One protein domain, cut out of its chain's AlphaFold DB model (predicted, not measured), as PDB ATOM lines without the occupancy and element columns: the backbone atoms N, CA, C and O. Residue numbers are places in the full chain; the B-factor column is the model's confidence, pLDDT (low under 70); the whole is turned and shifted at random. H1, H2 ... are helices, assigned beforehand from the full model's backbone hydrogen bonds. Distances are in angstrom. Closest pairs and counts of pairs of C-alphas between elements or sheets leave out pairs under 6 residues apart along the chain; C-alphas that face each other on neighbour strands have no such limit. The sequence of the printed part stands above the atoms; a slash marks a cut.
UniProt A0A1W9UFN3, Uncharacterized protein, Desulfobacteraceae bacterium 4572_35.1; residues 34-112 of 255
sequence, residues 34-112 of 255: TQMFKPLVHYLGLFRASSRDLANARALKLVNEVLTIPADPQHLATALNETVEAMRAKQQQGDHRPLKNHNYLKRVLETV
ATOM      1  N   THR A  34       2.208   1.499  34.710       88.00
ATOM      2  CA  THR A  34       0.844   2.066  34.768       88.00
ATOM      3  C   THR A  34       0.011   1.832  33.503       88.00
ATOM      4  O   THR A  34      -1.165   1.479  33.603       88.00
ATOM      5  N   GLN A  35       0.614   1.951  32.316       86.06
ATOM      6  CA  GLN A  35      -0.056   1.704  31.030       86.06
ATOM      7  C   GLN A  35      -0.441   0.228  30.836       86.06
ATOM      8  O   GLN A  35      -1.450  -0.079  30.205       86.06
ATOM      9  N   MET A  36       0.334  -0.691  31.418       89.25
ATOM     10  CA  MET A  36       0.129  -2.138  31.324       89.25
ATOM     11  C   MET A  36      -0.504  -2.740  32.582       89.25
ATOM     12  O   MET A  36      -0.770  -3.939  32.596       89.25
ATOM     13  N   PHE A  37      -0.808  -1.939  33.611       93.25
ATOM     14  CA  PHE A  37      -1.303  -2.423  34.901       93.25
ATOM     15  C   PHE A  37      -2.515  -3.347  34.732       93.25
ATOM     16  O   PHE A  37      -2.507  -4.492  35.180       93.25
ATOM     17  N   LYS A  38      -3.561  -2.871  34.044       91.50
ATOM     18  CA  LYS A  38      -4.786  -3.659  33.840       91.50
ATOM     19  C   LYS A  38      -4.565  -4.876  32.934       91.50
ATOM     20  O   LYS A  38      -4.967  -5.964  33.353       91.50
ATOM     21  N   PRO A  39      -3.933  -4.741  31.747       94.56
ATOM     22  CA  PRO A  39      -3.598  -5.893  30.912       94.56
ATOM     23  C   PRO A  39      -2.817  -6.976  31.666       94.56
ATOM     24  O   PRO A  39      -3.188  -8.146  31.604       94.56
ATOM     25  N   LEU A  40      -1.794  -6.598  32.441       96.31
ATOM     26  CA  LEU A  40      -0.979  -7.530  33.224       96.31
ATOM     27  C   LEU A  40      -1.800  -8.241  34.302       96.31
ATOM     28  O   LEU A  40      -1.762  -9.467  34.380       96.31
ATOM     29  N   VAL A  41      -2.585  -7.504  35.096       95.75
ATOM     30  CA  VAL A  41      -3.425  -8.099  36.151       95.75
ATOM     31  C   VAL A  41      -4.421  -9.105  35.566       95.75
ATOM     32  O   VAL A  41      -4.569 -10.208  36.094       95.75
ATOM     33  N   HIS A  42      -5.078  -8.770  34.452       95.25
ATOM     34  CA  HIS A  42      -5.996  -9.697  33.789       95.25
ATOM     35  C   HIS A  42      -5.278 -10.913  33.200       95.25
ATOM     36  O   HIS A  42      -5.771 -12.035  33.324       95.25
ATOM     37  N   TYR A  43      -4.110 -10.700  32.597       97.19
ATOM     38  CA  TYR A  43      -3.313 -11.760  31.997       97.19
ATOM     39  C   TYR A  43      -2.805 -12.771  33.034       97.19
ATOM     40  O   TYR A  43      -2.907 -13.977  32.810       97.19
ATOM     41  N   LEU A  44      -2.353 -12.316  34.209       96.75
ATOM     42  CA  LEU A  44      -1.985 -13.201  35.323       96.75
ATOM     43  C   LEU A  44      -3.149 -14.104  35.750       96.75
ATOM     44  O   LEU A  44      -2.945 -15.275  36.077       96.75
ATOM     45  N   GLY A  45      -4.379 -13.591  35.675       94.81
ATOM     46  CA  GLY A  45      -5.594 -14.356  35.944       94.81
ATOM     47  C   GLY A  45      -5.769 -15.596  35.057       94.81
ATOM     48  O   GLY A  45      -6.479 -16.514  35.455       94.81
ATOM     49  N   LEU A  46      -5.098 -15.674  33.903       95.56
ATOM     50  CA  LEU A  46      -5.145 -16.829  32.997       95.56
ATOM     51  C   LEU A  46      -4.283 -18.016  33.463       95.56
ATOM     52  O   LEU A  46      -4.412 -19.112  32.920       95.56
ATOM     53  N   PHE A  47      -3.401 -17.823  34.450       96.00
ATOM     54  CA  PHE A  47      -2.498 -18.862  34.970       96.00
ATOM     55  C   PHE A  47      -3.028 -19.563  36.226       96.00
ATOM     56  O   PHE A  47      -2.441 -20.553  36.669       96.00
ATOM     57  N   ARG A  48      -4.119 -19.070  36.824       93.19
ATOM     58  CA  ARG A  48      -4.706 -19.688  38.021       93.19
ATOM     59  C   ARG A  48      -5.569 -20.891  37.648       93.19
ATOM     60  O   ARG A  48      -6.272 -20.869  36.641       93.19
ATOM     61  N   ALA A  49      -5.546 -21.923  38.484       87.94
ATOM     62  CA  ALA A  49      -6.469 -23.047  38.361       87.94
ATOM     63  C   ALA A  49      -7.877 -22.648  38.831       87.94
ATOM     64  O   ALA A  49      -8.045 -21.683  39.571       87.94
ATOM     65  N   SER A  50      -8.897 -23.423  38.456       82.19
ATOM     66  CA  SER A  50     -10.271 -23.194  38.930       82.19
ATOM     67  C   SER A  50     -10.430 -23.390  40.442       82.19
ATOM     68  O   SER A  50     -11.308 -22.785  41.045       82.19
ATOM     69  N   SER A  51      -9.581 -24.221  41.053       85.38
ATOM     70  CA  SER A  51      -9.665 -24.605  42.467       85.38
ATOM     71  C   SER A  51      -8.640 -23.934  43.378       85.38
ATOM     72  O   SER A  51      -8.704 -24.125  44.590       85.38
ATOM     73  N   ARG A  52      -7.658 -23.206  42.828       88.38
ATOM     74  CA  ARG A  52      -6.551 -22.631  43.603       88.38
ATOM     75  C   ARG A  52      -6.111 -21.284  43.056       88.38
ATOM     76  O   ARG A  52      -5.988 -21.106  41.843       88.38
ATOM     77  N   ASP A  53      -5.799 -20.386  43.980       89.75
ATOM     78  CA  ASP A  53      -5.256 -19.073  43.671       89.75
ATOM     79  C   ASP A  53      -3.819 -19.147  43.147       89.75
ATOM     80  O   ASP A  53      -3.066 -20.093  43.400       89.75
ATOM     81  N   LEU A  54      -3.441 -18.115  42.394       93.88
ATOM     82  CA  LEU A  54      -2.080 -17.939  41.912       93.88
ATOM     83  C   LEU A  54      -1.216 -17.372  43.044       93.88
ATOM     84  O   LEU A  54      -1.462 -16.268  43.517       93.88
ATOM     85  N   ALA A  55      -0.189 -18.112  43.462       94.69
ATOM     86  CA  ALA A  55       0.744 -17.647  44.487       94.69
ATOM     87  C   ALA A  55       1.527 -16.402  44.026       94.69
ATOM     88  O   ALA A  55       1.984 -16.355  42.880       94.69
ATOM     89  N   ASN A  56       1.767 -15.446  44.934       95.56
ATOM     90  CA  ASN A  56       2.468 -14.187  44.634       95.56
ATOM     91  C   ASN A  56       3.846 -14.407  43.999       95.56
ATOM     92  O   ASN A  56       4.145 -13.802  42.977       95.56
ATOM     93  N   ALA A  57       4.649 -15.339  44.524       96.69
ATOM     94  CA  ALA A  57       5.953 -15.684  43.948       96.69
ATOM     95  C   ALA A  57       5.853 -16.160  42.489       96.69
ATOM     96  O   ALA A  57       6.685 -15.814  41.647       96.69
ATOM     97  N   ARG A  58       4.804 -16.924  42.152       97.12
ATOM     98  CA  ARG A  58       4.573 -17.354  40.769       97.12
ATOM     99  C   ARG A  58       4.089 -16.197  39.900       97.12
ATOM    100  O   ARG A  58       4.550 -16.086  38.767       97.12
ATOM    101  N   ALA A  59       3.193 -15.358  40.414       97.44
ATOM    102  CA  ALA A  59       2.702 -14.175  39.716       97.44
ATOM    103  C   ALA A  59       3.836 -13.185  39.403       97.44
ATOM    104  O   ALA A  59       3.970 -12.770  38.258       97.44
ATOM    105  N   LEU A  60       4.702 -12.890  40.376       97.75
ATOM    106  CA  LEU A  60       5.883 -12.042  40.210       97.75
ATOM    107  C   LEU A  60       6.812 -12.570  39.115       97.75
ATOM    108  O   LEU A  60       7.185 -11.831  38.206       97.75
ATOM    109  N   LYS A  61       7.124 -13.873  39.149       98.19
ATOM    110  CA  LYS A  61       7.923 -14.519  38.102       98.19
ATOM    111  C   LYS A  61       7.299 -14.330  36.712       98.19
ATOM    112  O   LYS A  61       8.009 -13.972  35.782       98.19
ATOM    113  N   LEU A  62       5.986 -14.534  36.578       98.25
ATOM    114  CA  LEU A  62       5.269 -14.354  35.309       98.25
ATOM    115  C   LEU A  62       5.280 -12.895  34.827       98.25
ATOM    116  O   LEU A  62       5.466 -12.658  33.640       98.25
ATOM    117  N   VAL A  63       5.099 -11.916  35.720       97.81
ATOM    118  CA  VAL A  63       5.187 -10.490  35.351       97.81
ATOM    119  C   VAL A  63       6.584 -10.158  34.839       97.81
ATOM    120  O   VAL A  63       6.708  -9.574  33.769       97.81
ATOM    121  N   ASN A  64       7.630 -10.576  35.548       97.50
ATOM    122  CA  ASN A  64       9.009 -10.306  35.141       97.50
ATOM    123  C   ASN A  64       9.361 -10.990  33.805       97.50
ATOM    124  O   ASN A  64      10.027 -10.394  32.960       97.50
ATOM    125  N   GLU A  65       8.865 -12.209  33.564       98.06
ATOM    126  CA  GLU A  65       8.984 -12.886  32.263       98.06
ATOM    127  C   GLU A  65       8.293 -12.105  31.129       98.06
ATOM    128  O   GLU A  65       8.802 -12.083  30.012       98.06
ATOM    129  N   VAL A  66       7.163 -11.437  31.392       97.56
ATOM    130  CA  VAL A  66       6.482 -10.582  30.402       97.56
ATOM    131  C   VAL A  66       7.240  -9.275  30.171       97.56
ATOM    132  O   VAL A  66       7.436  -8.886  29.025       97.56
ATOM    133  N   LEU A  67       7.697  -8.611  31.236       95.44
ATOM    134  CA  LEU A  67       8.407  -7.327  31.148       95.44
ATOM    135  C   LEU A  67       9.788  -7.438  30.485       95.44
ATOM    136  O   LEU A  67      10.336  -6.437  30.037       95.44
ATOM    137  N   THR A  68      10.349  -8.646  30.410       96.44
ATOM    138  CA  THR A  68      11.611  -8.928  29.706       96.44
ATOM    139  C   THR A  68      11.419  -9.254  28.223       96.44
ATOM    140  O   THR A  68      12.407  -9.438  27.510       96.44
ATOM    141  N   ILE A  69      10.177  -9.316  27.723       95.56
ATOM    142  CA  ILE A  69       9.907  -9.483  26.291       95.56
ATOM    143  C   ILE A  69      10.330  -8.195  25.565       95.56
ATOM    144  O   ILE A  69       9.814  -7.126  25.894       95.56
ATOM    145  N   PRO A  70      11.232  -8.268  24.567       91.81
ATOM    146  CA  PRO A  70      11.712  -7.092  23.850       91.81
ATOM    147  C   PRO A  70      10.650  -6.600  22.856       91.81
ATOM    148  O   PRO A  70      10.687  -6.928  21.671       91.81
ATOM    149  N   ALA A  71       9.679  -5.837  23.349       89.94
ATOM    150  CA  ALA A  71       8.610  -5.244  22.558       89.94
ATOM    151  C   ALA A  71       8.269  -3.838  23.056       89.94
ATOM    152  O   ALA A  71       8.497  -3.502  24.217       89.94
ATOM    153  N   ASP A  72       7.699  -3.026  22.167       90.44
ATOM    154  CA  ASP A  72       7.143  -1.732  22.549       90.44
ATOM    155  C   ASP A  72       6.043  -1.909  23.627       90.44
ATOM    156  O   ASP A  72       5.205  -2.810  23.495       90.44
ATOM    157  N   PRO A  73       6.003  -1.084  24.693       89.12
ATOM    158  CA  PRO A  73       5.021  -1.236  25.769       89.12
ATOM    159  C   PRO A  73       3.557  -1.160  25.316       89.12
ATOM    160  O   PRO A  73       2.714  -1.872  25.865       89.12
ATOM    161  N   GLN A  74       3.225  -0.338  24.313       88.88
ATOM    162  CA  GLN A  74       1.855  -0.245  23.791       88.88
ATOM    163  C   GLN A  74       1.504  -1.471  22.948       88.88
ATOM    164  O   GLN A  74       0.387  -1.999  23.030       88.88
ATOM    165  N   HIS A  75       2.474  -1.960  22.178       90.88
ATOM    166  CA  HIS A  75       2.351  -3.210  21.444       90.88
ATOM    167  C   HIS A  75       2.075  -4.384  22.393       90.88
ATOM    168  O   HIS A  75       1.099  -5.118  22.230       90.88
ATOM    169  N   LEU A  76       2.888  -4.510  23.444       94.25
ATOM    170  CA  LEU A  76       2.751  -5.560  24.444       94.25
ATOM    171  C   LEU A  76       1.427  -5.448  25.211       94.25
ATOM    172  O   LEU A  76       0.763  -6.461  25.431       94.25
ATOM    173  N   ALA A  77       0.992  -4.233  25.560       93.00
ATOM    174  CA  ALA A  77      -0.307  -3.995  26.187       93.00
ATOM    175  C   ALA A  77      -1.471  -4.496  25.315       93.00
ATOM    176  O   ALA A  77      -2.390  -5.149  25.818       93.00
ATOM    177  N   THR A  78      -1.420  -4.218  24.010       92.56
ATOM    178  CA  THR A  78      -2.430  -4.679  23.046       92.56
ATOM    179  C   THR A  78      -2.428  -6.205  22.947       92.56
ATOM    180  O   THR A  78      -3.479  -6.825  23.116       92.56
ATOM    181  N   ALA A  79      -1.253  -6.827  22.805       94.81
ATOM    182  CA  ALA A  79      -1.118  -8.285  22.741       94.81
ATOM    183  C   ALA A  79      -1.634  -8.996  24.008       94.81
ATOM    184  O   ALA A  79      -2.268 -10.054  23.931       94.81
ATOM    185  N   LEU A  80      -1.388  -8.416  25.189       96.38
ATOM    186  CA  LEU A  80      -1.912  -8.915  26.463       96.38
ATOM    187  C   LEU A  80      -3.445  -8.884  26.485       96.38
ATOM    188  O   LEU A  80      -4.066  -9.878  26.866       96.38
ATOM    189  N   ASN A  81      -4.055  -7.777  26.052       94.75
ATOM    190  CA  ASN A  81      -5.511  -7.641  25.999       94.75
ATOM    191  C   ASN A  81      -6.142  -8.637  25.020       94.75
ATOM    192  O   ASN A  81      -7.070  -9.348  25.401       94.75
ATOM    193  N   GLU A  82      -5.613  -8.753  23.801       93.62
ATOM    194  CA  GLU A  82      -6.112  -9.724  22.821       93.62
ATOM    195  C   GLU A  82      -5.981 -11.161  23.322       93.62
ATOM    196  O   GLU A  82      -6.896 -11.971  23.167       93.62
ATOM    197  N   THR A  83      -4.876 -11.473  24.006       95.50
ATOM    198  CA  THR A  83      -4.696 -12.782  24.634       95.50
ATOM    199  C   THR A  83      -5.772 -13.056  25.685       95.50
ATOM    200  O   THR A  83      -6.338 -14.151  25.718       95.50
ATOM    201  N   VAL A  84      -6.073 -12.078  26.544       95.94
ATOM    202  CA  VAL A  84      -7.116 -12.202  27.573       95.94
ATOM    203  C   VAL A  84      -8.487 -12.415  26.941       95.94
ATOM    204  O   VAL A  84      -9.195 -13.333  27.354       95.94
ATOM    205  N   GLU A  85      -8.853 -11.624  25.935       93.25
ATOM    206  CA  GLU A  85     -10.154 -11.742  25.270       93.25
ATOM    207  C   GLU A  85     -10.298 -13.076  24.525       93.25
ATOM    208  O   GLU A  85     -11.306 -13.770  24.684       93.25
ATOM    209  N   ALA A  86      -9.255 -13.523  23.820       91.31
ATOM    210  CA  ALA A  86      -9.249 -14.829  23.167       91.31
ATOM    211  C   ALA A  86      -9.400 -15.987  24.170       91.31
ATOM    212  O   ALA A  86     -10.107 -16.961  23.897       91.31
ATOM    213  N   MET A  87      -8.759 -15.907  25.342       92.81
ATOM    214  CA  MET A  87      -8.913 -16.931  26.380       92.81
ATOM    215  C   MET A  87     -10.285 -16.867  27.058       92.81
ATOM    216  O   MET A  87     -10.863 -17.916  27.335       92.81
ATOM    217  N   ARG A  88     -10.848 -15.675  27.283       89.44
ATOM    218  CA  ARG A  88     -12.211 -15.519  27.818       89.44
ATOM    219  C   ARG A  88     -13.260 -16.113  26.885       89.44
ATOM    220  O   ARG A  88     -14.150 -16.813  27.360       89.44
ATOM    221  N   ALA A  89     -13.132 -15.903  25.576       89.12
ATOM    222  CA  ALA A  89     -14.025 -16.510  24.590       89.12
ATOM    223  C   ALA A  89     -13.991 -18.048  24.660       89.12
ATOM    224  O   ALA A  89     -15.034 -18.697  24.648       89.12
ATOM    225  N   LYS A  90     -12.802 -18.644  24.825       86.38
ATOM    226  CA  LYS A  90     -12.651 -20.097  25.024       86.38
ATOM    227  C   LYS A  90     -13.244 -20.583  26.346       86.38
ATOM    228  O   LYS A  90     -13.883 -21.630  26.381       86.38
ATOM    229  N   GLN A  91     -13.088 -19.807  27.415       86.75
ATOM    230  CA  GLN A  91     -13.696 -20.102  28.714       86.75
ATOM    231  C   GLN A  91     -15.226 -20.079  28.642       86.75
ATOM    232  O   GLN A  91     -15.872 -20.943  29.218       86.75
ATOM    233  N   GLN A  92     -15.821 -19.150  27.892       85.12
ATOM    234  CA  GLN A  92     -17.271 -19.134  27.655       85.12
ATOM    235  C   GLN A  92     -17.756 -20.372  26.886       85.12
ATOM    236  O   GLN A  92     -18.896 -20.794  27.056       85.12
ATOM    237  N   GLN A  93     -16.882 -20.982  26.082       87.06
ATOM    238  CA  GLN A  93     -17.128 -22.248  25.383       87.06
ATOM    239  C   GLN A  93     -16.809 -23.487  26.248       87.06
ATOM    240  O   GLN A  93     -16.898 -24.613  25.763       87.06
ATOM    241  N   GLY A  94     -16.442 -23.299  27.521       86.38
ATOM    242  CA  GLY A  94     -16.180 -24.369  28.488       86.38
ATOM    243  C   GLY A  94     -14.712 -24.789  28.631       86.38
ATOM    244  O   GLY A  94     -14.411 -25.660  29.448       86.38
ATOM    245  N   ASP A  95     -13.772 -24.181  27.897       86.56
ATOM    246  CA  ASP A  95     -12.337 -24.464  28.052       86.56
ATOM    247  C   ASP A  95     -11.687 -23.528  29.082       86.56
ATOM    248  O   ASP A  95     -11.248 -22.420  28.776       86.56
ATOM    249  N   HIS A  96     -11.602 -24.003  30.327       85.69
ATOM    250  CA  HIS A  96     -11.026 -23.265  31.457       85.69
ATOM    251  C   HIS A  96      -9.592 -23.684  31.807       85.69
ATOM    252  O   HIS A  96      -9.146 -23.490  32.941       85.69
ATOM    253  N   ARG A  97      -8.855 -24.296  30.872       90.81
ATOM    254  CA  ARG A  97      -7.487 -24.751  31.144       90.81
ATOM    255  C   ARG A  97      -6.546 -23.559  31.383       90.81
ATOM    256  O   ARG A  97      -6.458 -22.685  30.521       90.81
ATOM    257  N   PRO A  98      -5.804 -23.532  32.507       94.06
ATOM    258  CA  PRO A  98      -4.848 -22.462  32.771       94.06
ATOM    259  C   PRO A  98      -3.694 -22.466  31.770       94.06
ATOM    260  O   PRO A  98      -3.239 -23.525  31.319       94.06
ATOM    261  N   LEU A  99      -3.163 -21.280  31.479       95.44
ATOM    262  CA  LEU A  99      -1.929 -21.153  30.715       95.44
ATOM    263  C   LEU A  99      -0.747 -21.714  31.510       95.44
ATOM    264  O   LEU A  99      -0.645 -21.563  32.727       95.44
ATOM    265  N   LYS A 100       0.178 -22.363  30.797       94.31
ATOM    266  CA  LYS A 100       1.413 -22.912  31.381       94.31
ATOM    267  C   LYS A 100       2.618 -21.991  31.188       94.31
ATOM    268  O   LYS A 100       3.548 -22.029  31.987       94.31
ATOM    269  N   ASN A 101       2.611 -21.193  30.120       96.19
ATOM    270  CA  ASN A 101       3.712 -20.332  29.691       96.19
ATOM    271  C   ASN A 101       3.206 -19.193  28.782       96.19
ATOM    272  O   ASN A 101       2.015 -19.107  28.477       96.19
ATOM    273  N   HIS A 102       4.129 -18.348  28.320       97.56
ATOM    274  CA  HIS A 102       3.851 -17.170  27.493       97.56
ATOM    275  C   HIS A 102       3.802 -17.444  25.982       97.56
ATOM    276  O   HIS A 102       3.744 -16.499  25.201       97.56
ATOM    277  N   ASN A 103       3.817 -18.704  25.531       97.00
ATOM    278  CA  ASN A 103       3.923 -19.012  24.099       97.00
ATOM    279  C   ASN A 103       2.738 -18.465  23.295       97.00
ATOM    280  O   ASN A 103       2.917 -18.014  22.171       97.00
ATOM    281  N   TYR A 104       1.532 -18.476  23.874       95.00
ATOM    282  CA  TYR A 104       0.368 -17.886  23.215       95.00
ATOM    283  C   TYR A 104       0.502 -16.365  23.086       95.00
ATOM    284  O   TYR A 104       0.294 -15.837  22.003       95.00
ATOM    285  N   LEU A 105       0.933 -15.680  24.152       96.81
ATOM    286  CA  LEU A 105       1.180 -14.235  24.128       96.81
ATOM    287  C   LEU A 105       2.227 -13.866  23.071       96.81
ATOM    288  O   LEU A 105       2.002 -12.944  22.298       96.81
ATOM    289  N   LYS A 106       3.337 -14.610  22.998       96.12
ATOM    290  CA  LYS A 106       4.386 -14.391  21.990       96.12
ATOM    291  C   LYS A 106       3.844 -14.522  20.564       96.12
ATOM    292  O   LYS A 106       4.136 -13.676  19.735       96.12
ATOM    293  N   ARG A 107       2.987 -15.516  20.305       94.94
ATOM    294  CA  ARG A 107       2.317 -15.670  19.004       94.94
ATOM    295  C   ARG A 107       1.361 -14.521  18.686       94.94
ATOM    296  O   ARG A 107       1.322 -14.077  17.552       94.94
ATOM    297  N   VAL A 108       0.587 -14.049  19.665       93.69
ATOM    298  CA  VAL A 108      -0.312 -12.896  19.469       93.69
ATOM    299  C   VAL A 108       0.497 -11.637  19.162       93.69
ATOM    300  O   VAL A 108       0.143 -10.889  18.260       93.69
ATOM    301  N   LEU A 109       1.621 -11.447  19.854       94.00
ATOM    302  CA  LEU A 109       2.539 -10.330  19.647       94.00
ATOM    303  C   LEU A 109       3.158 -10.306  18.235       94.00
ATOM    304  O   LEU A 109       3.479  -9.242  17.729       94.00
ATOM    305  N   GLU A 110       3.315 -11.461  17.584       91.88
ATOM    306  CA  GLU A 110       3.759 -11.537  16.182       91.88
ATOM    307  C   GLU A 110       2.676 -11.070  15.194       91.88
ATOM    308  O   GLU A 110       2.995 -10.637  14.090       91.88
ATOM    309  N   THR A 111       1.400 -11.182  15.569       87.88
ATOM    310  CA  THR A 111       0.255 -10.946  14.673       87.88
ATOM    311  C   THR A 111      -0.489  -9.646  14.931       87.88
ATOM    312  O   THR A 111      -1.236  -9.196  14.063       87.88
ATOM    313  N   VAL A 112      -0.350  -9.070  16.124       85.44
ATOM    314  CA  VAL A 112      -1.159  -7.925  16.526       85.44
ATOM    315  C   VAL A 112      -0.673  -6.662  15.820       85.44
ATOM    316  O   VAL A 112       0.515  -6.347  15.773       85.44
TER     317      VAL A 112
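Overview. This is residues 34 to 112 of the 255 residues of an uncharacterized protein of Desulfobacteraceae bacterium 4572_35.1 (UniProt A0A1W9UFN3). H1 and H3 cross each other in the core, H2 packs across H1, and H4 packs across the first half of H3, in one small body of helices. The far end of H3 sticks out with residues 89 to 94, of which 89 to 92 belong to H3. The printed part has 79 residues with four named helices in the order H1, H2, H3, H4 and no named strand, and its class is all helix. It is compact, with a radius of gyration of the C-alphas of 12.1 A, and spans 34 by 29 by 21 A.

Along the chain. Find C-alpha 37 at (-1.303, -2.423, 34.901); from there H1 runs over residues 37 to 47, 16.5 A long. Next comes H2, residues 56 to 67, 16.3 A long. Look for C-alpha 73 at (5.021, -1.236, 25.769), where the longest helix, H3, begins; it holds residues 73 to 92 and measures 28.7 A. H4, residues 103 to 111, is 12.9 A long and ends at C-alpha 111, (0.255, -10.946, 14.673).

Arrangement. H1 and H3 touch, closest at the C-alphas of Pro 39 and Asn 81, 5.6 A apart, at a steep tilt of 41 degrees, the same way. With residues 59 to 63 alone, H2 touches H1; their closest C-alphas, Leu 44 and Ala 59, are 6.5 A apart, and the helices run opposite ways at a steep tilt of 61 degrees. With residues 75 to 83 alone, H3 touches H4; the closest C-alphas are those of Ala 79 and Leu 109, 5.2 A apart, and the tilt is steep, 61 degrees, opposite ways. H2 is apart from H3 and from H4, and H1 is apart from H4. On the backbone, every O i to N i+4 pair is within hydrogen-bond range in H2 and H3, against 5 of 7 in H1 and 4 of 5 in H4.

Size, cuts and confidence. The two C-alphas farthest apart are those of Ser 51 and Asp 72, 34.7 A. The printed part has no cut, and its link from H2 to H3 is tight while the other two are short. The mean pLDDT of the printed part is 92.9, and no printed residue is under 70.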